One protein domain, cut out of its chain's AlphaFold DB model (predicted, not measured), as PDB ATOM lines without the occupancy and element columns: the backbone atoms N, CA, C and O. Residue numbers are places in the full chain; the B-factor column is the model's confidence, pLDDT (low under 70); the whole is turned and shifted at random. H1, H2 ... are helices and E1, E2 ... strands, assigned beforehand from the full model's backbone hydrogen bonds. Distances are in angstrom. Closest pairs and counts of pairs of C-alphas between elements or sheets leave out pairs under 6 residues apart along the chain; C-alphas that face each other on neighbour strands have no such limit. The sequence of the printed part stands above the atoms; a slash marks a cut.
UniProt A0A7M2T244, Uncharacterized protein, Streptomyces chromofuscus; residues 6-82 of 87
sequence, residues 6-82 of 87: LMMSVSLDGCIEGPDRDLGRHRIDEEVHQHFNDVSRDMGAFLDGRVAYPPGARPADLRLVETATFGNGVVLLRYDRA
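AT A GLANCE: This is residues 6 to 82 of the 87 residues of an uncharacterized protein of Streptomyces chromofuscus (UniProt A0A7M2T244). A small three-stranded sheet has one helix, H1, grazing it, and two long loops, residues 11 to 29 and 41 to 61, lead to and from H1; residues 54 to 59 stick out. The 77 printed residues, under half in named elements, run E1, H1, E2, E3, mixed in class; the antiparallel sheet's order is E1, E3, E2. It is compact, radius of gyration of the C-alphas 13.2 A, spanning 35 by 30 by 21 A.

IN THESE COORDINATES: E3, residues 75 to 81, and E2, residues 62 to 69, each measure 19.6 A; E1, residues 6 to 10, 12.4 A, begins at C-alpha 6 (-15.943, 43.393, 42.104). H1, residues 30 to 40, measures 14.9 A and ends at C-alpha 40 (-23.828, 48.032, 35.130).

HOW THE PARTS SIT: Inner strand E3 is antiparallel to E1 at 151 degrees, N 79 and O 6 2.9 A apart, and to E2 at 158 degrees, N 65 and O 78 2.8 A apart. E2 and E3 form a hairpin; E2 bends by 60 degrees at residue 65. H1 only grazes the sheet, with residues 32 to 40; every O i to N i+4 pair in it is within hydrogen-bond range. E1, H1 and E2 form a split strand-helix-strand unit, two same-way strands with E3 between them, its crossover left-handed.

THE WHOLE: The printed part has no cut; links E1 to H1 and H1 to E2 are long. pLDDT is under 70 at residues 25, 50 to 59 and 71 to 74.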
ATOM      1  N   LEU A   6     -17.208  43.035  42.742       78.25
ATOM      2  CA  LEU A   6     -15.943  43.393  42.104       78.25
ATOM      3  C   LEU A   6     -15.931  42.808  40.692       78.25
ATOM      4  O   LEU A   6     -16.080  41.595  40.527       78.25
ATOM      5  N   MET A   7     -15.753  43.676  39.699       75.25
ATOM      6  CA  MET A   7     -15.686  43.322  38.284       75.25
ATOM      7  C   MET A   7     -14.381  43.858  37.705       75.25
ATOM      8  O   MET A   7     -14.083  45.041  37.851       75.25
ATOM      9  N   MET A   8     -13.578  42.982  37.104       76.50
ATOM     10  CA  MET A   8     -12.260  43.333  36.570       76.50
ATOM     11  C   MET A   8     -12.014  42.602  35.250       76.50
ATOM     12  O   MET A   8     -12.394  41.437  35.115       76.50
ATOM     13  N   SER A   9     -11.352  43.281  34.310       72.56
ATOM     14  CA  SER A   9     -10.762  42.650  33.123       72.56
ATOM     15  C   SER A   9      -9.302  42.329  33.420       72.56
ATOM     16  O   SER A   9      -8.554  43.196  33.876       72.56
ATOM     17  N   VAL A  10      -8.906  41.080  33.195       75.00
ATOM     18  CA  VAL A  10      -7.540  40.597  33.432       75.00
ATOM     19  C   VAL A  10      -7.055  39.798  32.231       75.00
ATOM     20  O   VAL A  10      -7.843  39.127  31.563       75.00
ATOM     21  N   SER A  11      -5.756  39.855  31.954       71.56
ATOM     22  CA  SER A  11      -5.120  38.926  31.023       71.56
ATOM     23  C   SER A  11      -5.121  37.501  31.587       71.56
ATOM     24  O   SER A  11      -5.329  37.280  32.782       71.56
ATOM     25  N   LEU A  12      -4.864  36.512  30.727       71.62
ATOM     26  CA  LEU A  12      -4.863  35.092  31.102       71.62
ATOM     27  C   LEU A  12      -3.840  34.753  32.204       71.62
ATOM     28  O   LEU A  12      -4.076  33.865  33.017       71.62
ATOM     29  N   ASP A  13      -2.719  35.469  32.243       73.69
ATOM     30  CA  ASP A  13      -1.682  35.382  33.279       73.69
ATOM     31  C   ASP A  13      -1.994  36.220  34.536       73.69
ATOM     32  O   ASP A  13      -1.182  36.281  35.458       73.69
ATOM     33  N   GLY A  14      -3.186  36.818  34.618       73.31
ATOM     34  CA  GLY A  14      -3.692  37.507  35.805       73.31
ATOM     35  C   GLY A  14      -3.249  38.964  35.943       73.31
ATOM     36  O   GLY A  14      -3.385  39.537  37.026       73.31
ATOM     37  N   CYS A  15      -2.727  39.588  34.884       76.44
ATOM     38  CA  CYS A  15      -2.334  40.994  34.908       76.44
ATOM     39  C   CYS A  15      -3.504  41.917  34.531       76.44
ATOM     40  O   CYS A  15      -4.214  41.709  33.549       76.44
ATOM     41  N   ILE A  16      -3.682  42.983  35.313       76.06
ATOM     42  CA  ILE A  16      -4.656  44.054  35.037       76.06
ATOM     43  C   ILE A  16      -4.008  45.170  34.214       76.06
ATOM     44  O   ILE A  16      -4.668  45.839  33.440       76.06
ATOM     45  N   GLU A  17      -2.704  45.364  34.342       77.69
ATOM     46  CA  GLU A  17      -1.936  46.353  33.588       77.69
ATOM     47  C   GLU A  17      -0.682  45.661  33.047       77.69
ATOM     48  O   GLU A  17      -0.123  44.766  33.688       77.69
ATOM     49  N   GLY A  18      -0.250  46.055  31.852       75.56
ATOM     50  CA  GLY A  18       1.074  45.734  31.337       75.56
ATOM     51  C   GLY A  18       2.170  46.556  32.034       75.56
ATOM     52  O   GLY A  18       1.890  47.365  32.924       75.56
ATOM     53  N   PRO A  19       3.440  46.376  31.629       79.44
ATOM     54  CA  PRO A  19       4.526  47.269  32.033       79.44
ATOM     55  C   PRO A  19       4.148  48.743  31.818       79.44
ATOM     56  O   PRO A  19       3.389  49.060  30.905       79.44
ATOM     57  N   ASP A  20       4.650  49.632  32.677       81.81
ATOM     58  CA  ASP A  20       4.389  51.080  32.614       81.81
ATOM     59  C   ASP A  20       2.908  51.500  32.723       81.81
ATOM     60  O   ASP A  20       2.548  52.607  32.326       81.81
ATOM     61  N   ARG A  21       2.056  50.656  33.328       76.00
ATOM     62  CA  ARG A  21       0.603  50.885  33.484       76.00
ATOM     63  C   ARG A  21      -0.168  50.886  32.160       76.00
ATOM     64  O   ARG A  21      -1.209  51.532  32.039       76.00
ATOM     65  N   ASP A  22       0.347  50.176  31.157       78.38
ATOM     66  CA  ASP A  22      -0.306  50.055  29.855       78.38
ATOM     67  C   ASP A  22      -1.570  49.183  29.933       78.38
ATOM     68  O   ASP A  22      -1.538  48.035  30.381       78.38
ATOM     69  N   LEU A  23      -2.686  49.718  29.440       76.88
ATOM     70  CA  LEU A  23      -3.968  49.021  29.335       76.88
ATOM     71  C   LEU A  23      -4.274  48.540  27.908       76.88
ATOM     72  O   LEU A  23      -5.325  47.944  27.695       76.88
ATOM     73  N   GLY A  24      -3.384  48.736  26.928       73.12
ATOM     74  CA  GLY A  24      -3.615  48.407  25.512       73.12
ATOM     75  C   GLY A  24      -3.903  46.929  25.214       73.12
ATOM     76  O   GLY A  24      -4.390  46.592  24.136       73.12
ATOM     77  N   ARG A  25      -3.649  46.041  26.180       65.69
ATOM     78  CA  ARG A  25      -4.010  44.614  26.125       65.69
ATOM     79  C   ARG A  25      -5.507  44.366  26.360       65.69
ATOM     80  O   ARG A  25      -6.006  43.317  25.966       65.69
ATOM     81  N   HIS A  26      -6.220  45.321  26.959       71.81
ATOM     82  CA  HIS A  26      -7.665  45.263  27.194       71.81
ATOM     83  C   HIS A  26      -8.401  45.879  26.015       71.81
ATOM     84  O   HIS A  26      -8.721  47.068  25.994       71.81
ATOM     85  N   ARG A  27      -8.649  45.067  24.990       74.56
ATOM     86  CA  ARG A  27      -9.473  45.490  23.860       74.56
ATOM     87  C   ARG A  27     -10.945  45.442  24.268       74.56
ATOM     88  O   ARG A  27     -11.494  44.364  24.447       74.56
ATOM     89  N   ILE A  28     -11.576  46.606  24.383       75.06
ATOM     90  CA  ILE A  28     -13.021  46.727  24.600       75.06
ATOM     91  C   ILE A  28     -13.680  46.932  23.237       75.06
ATOM     92  O   ILE A  28     -13.580  48.009  22.650       75.06
ATOM     93  N   ASP A  29     -14.286  45.880  22.698       81.12
ATOM     94  CA  ASP A  29     -15.148  45.976  21.520       81.12
ATOM     95  C   ASP A  29     -16.622  46.107  21.924       81.12
ATOM     96  O   ASP A  29     -16.959  46.165  23.107       81.12
ATOM     97  N   GLU A  30     -17.498  46.188  20.924       86.25
ATOM     98  CA  GLU A  30     -18.930  46.408  21.128       86.25
ATOM     99  C   GLU A  30     -19.578  45.323  21.999       86.25
ATOM    100  O   GLU A  30     -20.422  45.627  22.836       86.25
ATOM    101  N   GLU A  31     -19.158  44.064  21.849       86.25
ATOM    102  CA  GLU A  31     -19.710  42.945  22.614       86.25
ATOM    103  C   GLU A  31     -19.373  43.079  24.104       86.25
ATOM    104  O   GLU A  31     -20.262  43.012  24.959       86.25
ATOM    105  N   VAL A  32     -18.098  43.340  24.419       82.19
ATOM    106  CA  VAL A  32     -17.655  43.563  25.803       82.19
ATOM    107  C   VAL A  32     -18.312  44.810  26.386       82.19
ATOM    108  O   VAL A  32     -18.759  44.788  27.533       82.19
ATOM    109  N   HIS A  33     -18.397  45.887  25.605       84.75
ATOM    110  CA  HIS A  33     -18.989  47.146  26.043       84.75
ATOM    111  C   HIS A  33     -20.478  46.988  26.372       84.75
ATOM    112  O   HIS A  33     -20.932  47.431  27.430       84.75
ATOM    113  N   GLN A  34     -21.232  46.304  25.510       88.69
ATOM    114  CA  GLN A  34     -22.655  46.067  25.720       88.69
ATOM    115  C   GLN A  34     -22.902  45.186  26.951       88.69
ATOM    116  O   GLN A  34     -23.736  45.535  27.787       88.69
ATOM    117  N   HIS A  35     -22.127  44.112  27.128       84.38
ATOM    118  CA  HIS A  35     -22.209  43.286  28.334       84.38
ATOM    119  C   HIS A  35     -21.921  44.100  29.605       84.38
ATOM    120  O   HIS A  35     -22.672  44.017  30.578       84.38
ATOM    121  N   PHE A  36     -20.875  44.936  29.594       83.31
ATOM    122  CA  PHE A  36     -20.550  45.814  30.720       83.31
ATOM    123  C   PHE A  36     -21.710  46.752  31.059       83.31
ATOM    124  O   PHE A  36     -22.042  46.912  32.233       83.31
ATOM    125  N   ASN A  37     -22.345  47.344  30.045       88.12
ATOM    126  CA  ASN A  37     -23.479  48.247  30.224       88.12
ATOM    127  C   ASN A  37     -24.705  47.537  30.798       88.12
ATOM    128  O   ASN A  37     -25.377  48.089  31.669       88.12
ATOM    129  N   ASP A  38     -24.987  46.317  30.347       89.50
ATOM    130  CA  ASP A  38     -26.130  45.549  30.835       89.50
ATOM    131  C   ASP A  38     -25.935  45.114  32.291       89.50
ATOM    132  O   ASP A  38     -26.848  45.277  33.099       89.50
ATOM    133  N   VAL A  39     -24.726  44.687  32.672       83.00
ATOM    134  CA  VAL A  39     -24.393  44.365  34.072       83.00
ATOM    135  C   VAL A  39     -24.367  45.622  34.953       83.00
ATOM    136  O   VAL A  39     -24.771  45.583  36.116       83.00
ATOM    137  N   SER A  40     -23.919  46.755  34.410       84.94
ATOM    138  CA  SER A  40     -23.828  48.032  35.130       84.94
ATOM    139  C   SER A  40     -25.184  48.695  35.368       84.94
ATOM    140  O   SER A  40     -25.318  49.482  36.304       84.94
ATOM    141  N   ARG A  41     -26.199  48.380  34.554       87.94
ATOM    142  CA  ARG A  41     -27.524  49.021  34.599       87.94
ATOM    143  C   ARG A  41     -28.234  48.863  35.943       87.94
ATOM    144  O   ARG A  41     -28.944  49.771  36.365       87.94
ATOM    145  N   ASP A  42     -28.011  47.739  36.614       86.31
ATOM    146  CA  ASP A  42     -28.630  47.428  37.904       86.31
ATOM    147  C   ASP A  42     -27.793  47.922  39.104       86.31
ATOM    148  O   ASP A  42     -28.195  47.760  40.261       86.31
ATOM    149  N   MET A  43     -26.617  48.522  38.864       86.44
ATOM    150  CA  MET A  43     -25.732  49.015  39.921       86.44
ATOM    151  C   MET A  43     -26.156  50.400  40.420       86.44
ATOM    152  O   MET A  43     -26.406  51.320  39.649       86.44
ATOM    153  N   GLY A  44     -26.189  50.571  41.745       86.94
ATOM    154  CA  GLY A  44     -26.541  51.850  42.373       86.94
ATOM    155  C   GLY A  44     -25.368  52.816  42.573       86.94
ATOM    156  O   GLY A  44     -25.596  54.002  42.796       86.94
ATOM    157  N   ALA A  45     -24.125  52.324  42.545       85.06
ATOM    158  CA  ALA A  45     -22.916  53.126  42.721       85.06
ATOM    159  C   ALA A  45     -21.668  52.376  42.227       85.06
ATOM    160  O   ALA A  45     -21.602  51.151  42.334       85.06
ATOM    161  N   PHE A  46     -20.664  53.133  41.778       82.31
ATOM    162  CA  PHE A  46     -19.326  52.641  41.437       82.31
ATOM    163  C   PHE A  46     -18.322  53.100  42.499       82.31
ATOM    164  O   PHE A  46     -18.425  54.215  43.017       82.31
ATOM    165  N   LEU A  47     -17.374  52.229  42.850       80.75
ATOM    166  CA  LEU A  47     -16.311  52.517  43.810       80.75
ATOM    167  C   LEU A  47     -14.961  52.239  43.153       80.75
ATOM    168  O   LEU A  47     -14.587  51.082  42.987       80.75
ATOM    169  N   ASP A  48     -14.219  53.304  42.862       77.31
ATOM    170  CA  ASP A  48     -12.889  53.223  42.266       77.31
ATOM    171  C   ASP A  48     -11.810  53.710  43.240       77.31
ATOM    172  O   ASP A  48     -11.971  54.698  43.965       77.31
ATOM    173  N   GLY A  49     -10.682  53.001  43.272       71.19
ATOM    174  CA  GLY A  49      -9.498  53.413  44.021       71.19
ATOM    175  C   GLY A  49      -8.713  54.498  43.279       71.19
ATOM    176  O   GLY A  49      -8.616  54.486  42.058       71.19
ATOM    177  N   ARG A  50      -8.070  55.418  44.014       68.00
ATOM    178  CA  ARG A  50      -7.230  56.491  43.429       68.00
ATOM    179  C   ARG A  50      -6.022  55.955  42.634       68.00
ATOM    180  O   ARG A  50      -5.505  56.631  41.753       68.00
ATOM    181  N   VAL A  51      -5.575  54.753  42.988       67.31
ATOM    182  CA  VAL A  51      -4.709  53.848  42.223       67.31
ATOM    183  C   VAL A  51      -5.372  52.486  42.391       67.31
ATOM    184  O   VAL A  51      -5.646  52.111  43.532       67.31
ATOM    185  N   ALA A  52      -5.665  51.772  41.303       59.22
ATOM    186  CA  ALA A  52      -6.441  50.530  41.362       59.22
ATOM    187  C   ALA A  52      -5.813  49.482  42.308       59.22
ATOM    188  O   ALA A  52      -6.542  48.769  42.989       59.22
ATOM    189  N   TYR A  53      -4.479  49.461  42.437       55.25
ATOM    190  CA  TYR A  53      -3.751  48.659  43.425       55.25
ATOM    191  C   TYR A  53      -2.469  49.378  43.893       55.25
ATOM    192  O   TYR A  53      -1.442  49.324  43.214       55.25
ATOM    193  N   PRO A  54      -2.468  50.077  45.041       55.38
ATOM    194  CA  PRO A  54      -1.225  50.562  45.624       55.38
ATOM    195  C   PRO A  54      -0.406  49.385  46.192       55.38
ATOM    196  O   PRO A  54      -0.988  48.412  46.692       55.38
ATOM    197  N   PRO A  55       0.937  49.466  46.185       57.88
ATOM    198  CA  PRO A  55       1.778  48.528  46.922       57.88
ATOM    199  C   PRO A  55       1.310  48.432  48.382       57.88
ATOM    200  O   PRO A  55       1.211  49.447  49.070       57.88
ATOM    201  N   GLY A  56       0.989  47.219  48.844       62.53
ATOM    202  CA  GLY A  56       0.498  46.968  50.207       62.53
ATOM    203  C   GLY A  56      -1.007  46.713  50.343       62.53
ATOM    204  O   GLY A  56      -1.485  46.540  51.464       62.53
ATOM    205  N   ALA A  57      -1.766  46.647  49.243       59.66
ATOM    206  CA  ALA A  57      -3.146  46.168  49.287       59.66
ATOM    207  C   ALA A  57      -3.216  44.732  49.852       59.66
ATOM    208  O   ALA A  57      -2.488  43.835  49.421       59.66
ATOM    209  N   ARG A  58      -4.092  44.508  50.839       61.75
ATOM    210  CA  ARG A  58      -4.294  43.186  51.451       61.75
ATOM    211  C   ARG A  58      -5.178  42.327  50.535       61.75
ATOM    212  O   ARG A  58      -6.175  42.854  50.042       61.75
ATOM    213  N   PRO A  59      -4.885  41.026  50.347       65.06
ATOM    214  CA  PRO A  59      -5.784  40.123  49.633       65.06
ATOM    215  C   PRO A  59      -7.195  40.175  50.231       65.06
ATOM    216  O   PRO A  59      -7.363  40.033  51.446       65.06
ATOM    217  N   ALA A  60      -8.195  40.423  49.388       71.88
ATOM    218  CA  ALA A  60      -9.596  40.392  49.782       71.88
ATOM    219  C   ALA A  60     -10.130  38.953  49.719       71.88
ATOM    220  O   ALA A  60      -9.774  38.189  48.824       71.88
ATOM    221  N   ASP A  61     -10.996  38.593  50.667       79.25
ATOM    222  CA  ASP A  61     -11.665  37.290  50.708       79.25
ATOM    223  C   ASP A  61     -12.849  37.281  49.725       79.25
ATOM    224  O   ASP A  61     -13.965  37.723  50.040       79.25
ATOM    225  N   LEU A  62     -12.551  36.885  48.489       81.00
ATOM    226  CA  LEU A  62     -13.431  36.984  47.331       81.00
ATOM    227  C   LEU A  62     -13.865  35.598  46.856       81.00
ATOM    228  O   LEU A  62     -13.059  34.678  46.739       81.00
ATOM    229  N   ARG A  63     -15.146  35.472  46.514       82.38
ATOM    230  CA  ARG A  63     -15.721  34.294  45.866       82.38
ATOM    231  C   ARG A  63     -16.086  34.648  44.435       82.38
ATOM    232  O   ARG A  63     -16.884  35.558  44.220       82.38
ATOM    233  N   LEU A  64     -15.546  33.907  43.473       83.00
ATOM    234  CA  LEU A  64     -15.943  34.016  42.072       83.00
ATOM    235  C   LEU A  64     -17.409  33.589  41.928       83.00
ATOM    236  O   LEU A  64     -17.798  32.522  42.402       83.00
ATOM    237  N   VAL A  65     -18.222  34.435  41.307       86.94
ATOM    238  CA  VAL A  65     -19.653  34.196  41.082       86.94
ATOM    239  C   VAL A  65     -20.020  34.174  39.604       86.94
ATOM    240  O   VAL A  65     -21.093  33.678  39.272       86.94
ATOM    241  N   GLU A  66     -19.154  34.678  38.723       83.31
ATOM    242  CA  GLU A  66     -19.372  34.633  37.279       83.31
ATOM    243  C   GLU A  66     -18.061  34.706  36.500       83.31
ATOM    244  O   GLU A  66     -17.117  35.388  36.908       83.31
ATOM    245  N   THR A  67     -18.039  34.029  35.355       86.31
ATOM    246  CA  THR A  67     -16.986  34.127  34.347       86.31
ATOM    247  C   THR A  67     -17.648  34.279  32.987       86.31
ATOM    248  O   THR A  67     -18.407  33.401  32.582       86.31
ATOM    249  N   ALA A  68     -17.343  35.369  32.290       81.31
ATOM    250  CA  ALA A  68     -17.764  35.603  30.915       81.31
ATOM    251  C   ALA A  68     -16.525  35.703  30.018       81.31
ATOM    252  O   ALA A  68     -15.600  36.457  30.312       81.31
ATOM    253  N   THR A  69     -16.490  34.915  28.945       81.44
ATOM    254  CA  THR A  69     -15.387  34.885  27.974       81.44
ATOM    255  C   THR A  69     -15.854  35.455  26.645       81.44
ATOM    256  O   THR A  69     -16.895  35.032  26.145       81.44
ATOM    257  N   PHE A  70     -15.064  36.343  26.050       76.81
ATOM    258  CA  PHE A  70     -15.418  37.049  24.820       76.81
ATOM    259  C   PHE A  70     -14.510  36.645  23.657       76.81
ATOM    260  O   PHE A  70     -13.359  36.241  23.853       76.81
ATOM    261  N   GLY A  71     -15.011  36.776  22.423       68.62
ATOM    262  CA  GLY A  71     -14.289  36.372  21.207       68.62
ATOM    263  C   GLY A  71     -12.981  37.138  20.954       68.62
ATOM    264  O   GLY A  71     -12.131  36.681  20.194       68.62
ATOM    265  N   ASN A  72     -12.788  38.273  21.624       67.75
ATOM    266  CA  ASN A  72     -11.575  39.088  21.580       67.75
ATOM    267  C   ASN A  72     -10.502  38.681  22.607       67.75
ATOM    268  O   ASN A  72      -9.471  39.346  22.710       67.75
ATOM    269  N   GLY A  73     -10.734  37.602  23.360       65.25
ATOM    270  CA  GLY A  73      -9.809  37.090  24.368       65.25
ATOM    271  C   GLY A  73      -9.937  37.745  25.744       65.25
ATOM    272  O   GLY A  73      -9.190  37.370  26.647       65.25
ATOM    273  N   VAL A  74     -10.872  38.683  25.936       68.44
ATOM    274  CA  VAL A  74     -11.197  39.223  27.261       68.44
ATOM    275  C   VAL A  74     -11.943  38.168  28.074       68.44
ATOM    276  O   VAL A  74     -12.850  37.491  27.582       68.44
ATOM    277  N   VAL A  75     -11.570  38.056  29.347       73.12
ATOM    278  CA  VAL A  75     -12.316  37.301  30.351       73.12
ATOM    279  C   VAL A  75     -12.726  38.258  31.457       73.12
ATOM    280  O   VAL A  75     -11.884  38.901  32.084       73.12
ATOM    281  N   LEU A  76     -14.029  38.342  31.696       75.06
ATOM    282  CA  LEU A  76     -14.604  39.124  32.775       75.06
ATOM    283  C   LEU A  76     -14.914  38.201  33.947       75.06
ATOM    284  O   LEU A  76     -15.619  37.198  33.809       75.06
ATOM    285  N   LEU A  77     -14.376  38.556  35.111       80.44
ATOM    286  CA  LEU A  77     -14.576  37.825  36.355       80.44
ATOM    287  C   LEU A  77     -15.391  38.685  37.312       80.44
ATOM    288  O   LEU A  77     -15.021  39.824  37.610       80.44
ATOM    289  N   ARG A  78     -16.495  38.125  37.810       79.06
ATOM    290  CA  ARG A  78     -17.341  38.772  38.810       79.06
ATOM    291  C   ARG A  78     -17.154  38.085  40.146       79.06
ATOM    292  O   ARG A  78     -17.350  36.874  40.254       79.06
ATOM    293  N   TYR A  79     -16.820  38.861  41.169       76.50
ATOM    294  CA  TYR A  79     -16.637  38.370  42.529       76.50
ATOM    295  C   TYR A  79     -17.656  38.979  43.485       76.50
ATOM    296  O   TYR A  79     -18.058  40.134  43.348       76.50
ATOM    297  N   ASP A  80     -18.032  38.190  44.484       80.88
ATOM    298  CA  ASP A  80     -18.748  38.633  45.678       80.88
ATOM    299  C   ASP A  80     -17.838  38.441  46.902       80.88
ATOM    300  O   ASP A  80     -16.871  37.673  46.861       80.88
ATOM    301  N   ARG A  81     -18.129  39.114  48.013       78.94
ATOM    302  CA  ARG A  81     -17.351  38.943  49.246       78.94
ATOM    303  C   ARG A  81     -17.726  37.616  49.903       78.94
ATOM    304  O   ARG A  81     -18.884  37.415  50.262       78.94
ATOM    305  N   ALA A  82     -16.753  36.733  50.127       77.75
ATOM    306  CA  ALA A  82     -17.012  35.396  50.672       77.75
ATOM    307  C   ALA A  82     -17.621  35.431  52.090       77.75
ATOM    308  O   ALA A  82     -18.402  34.555  52.451       77.75
TER     309      ALA A  82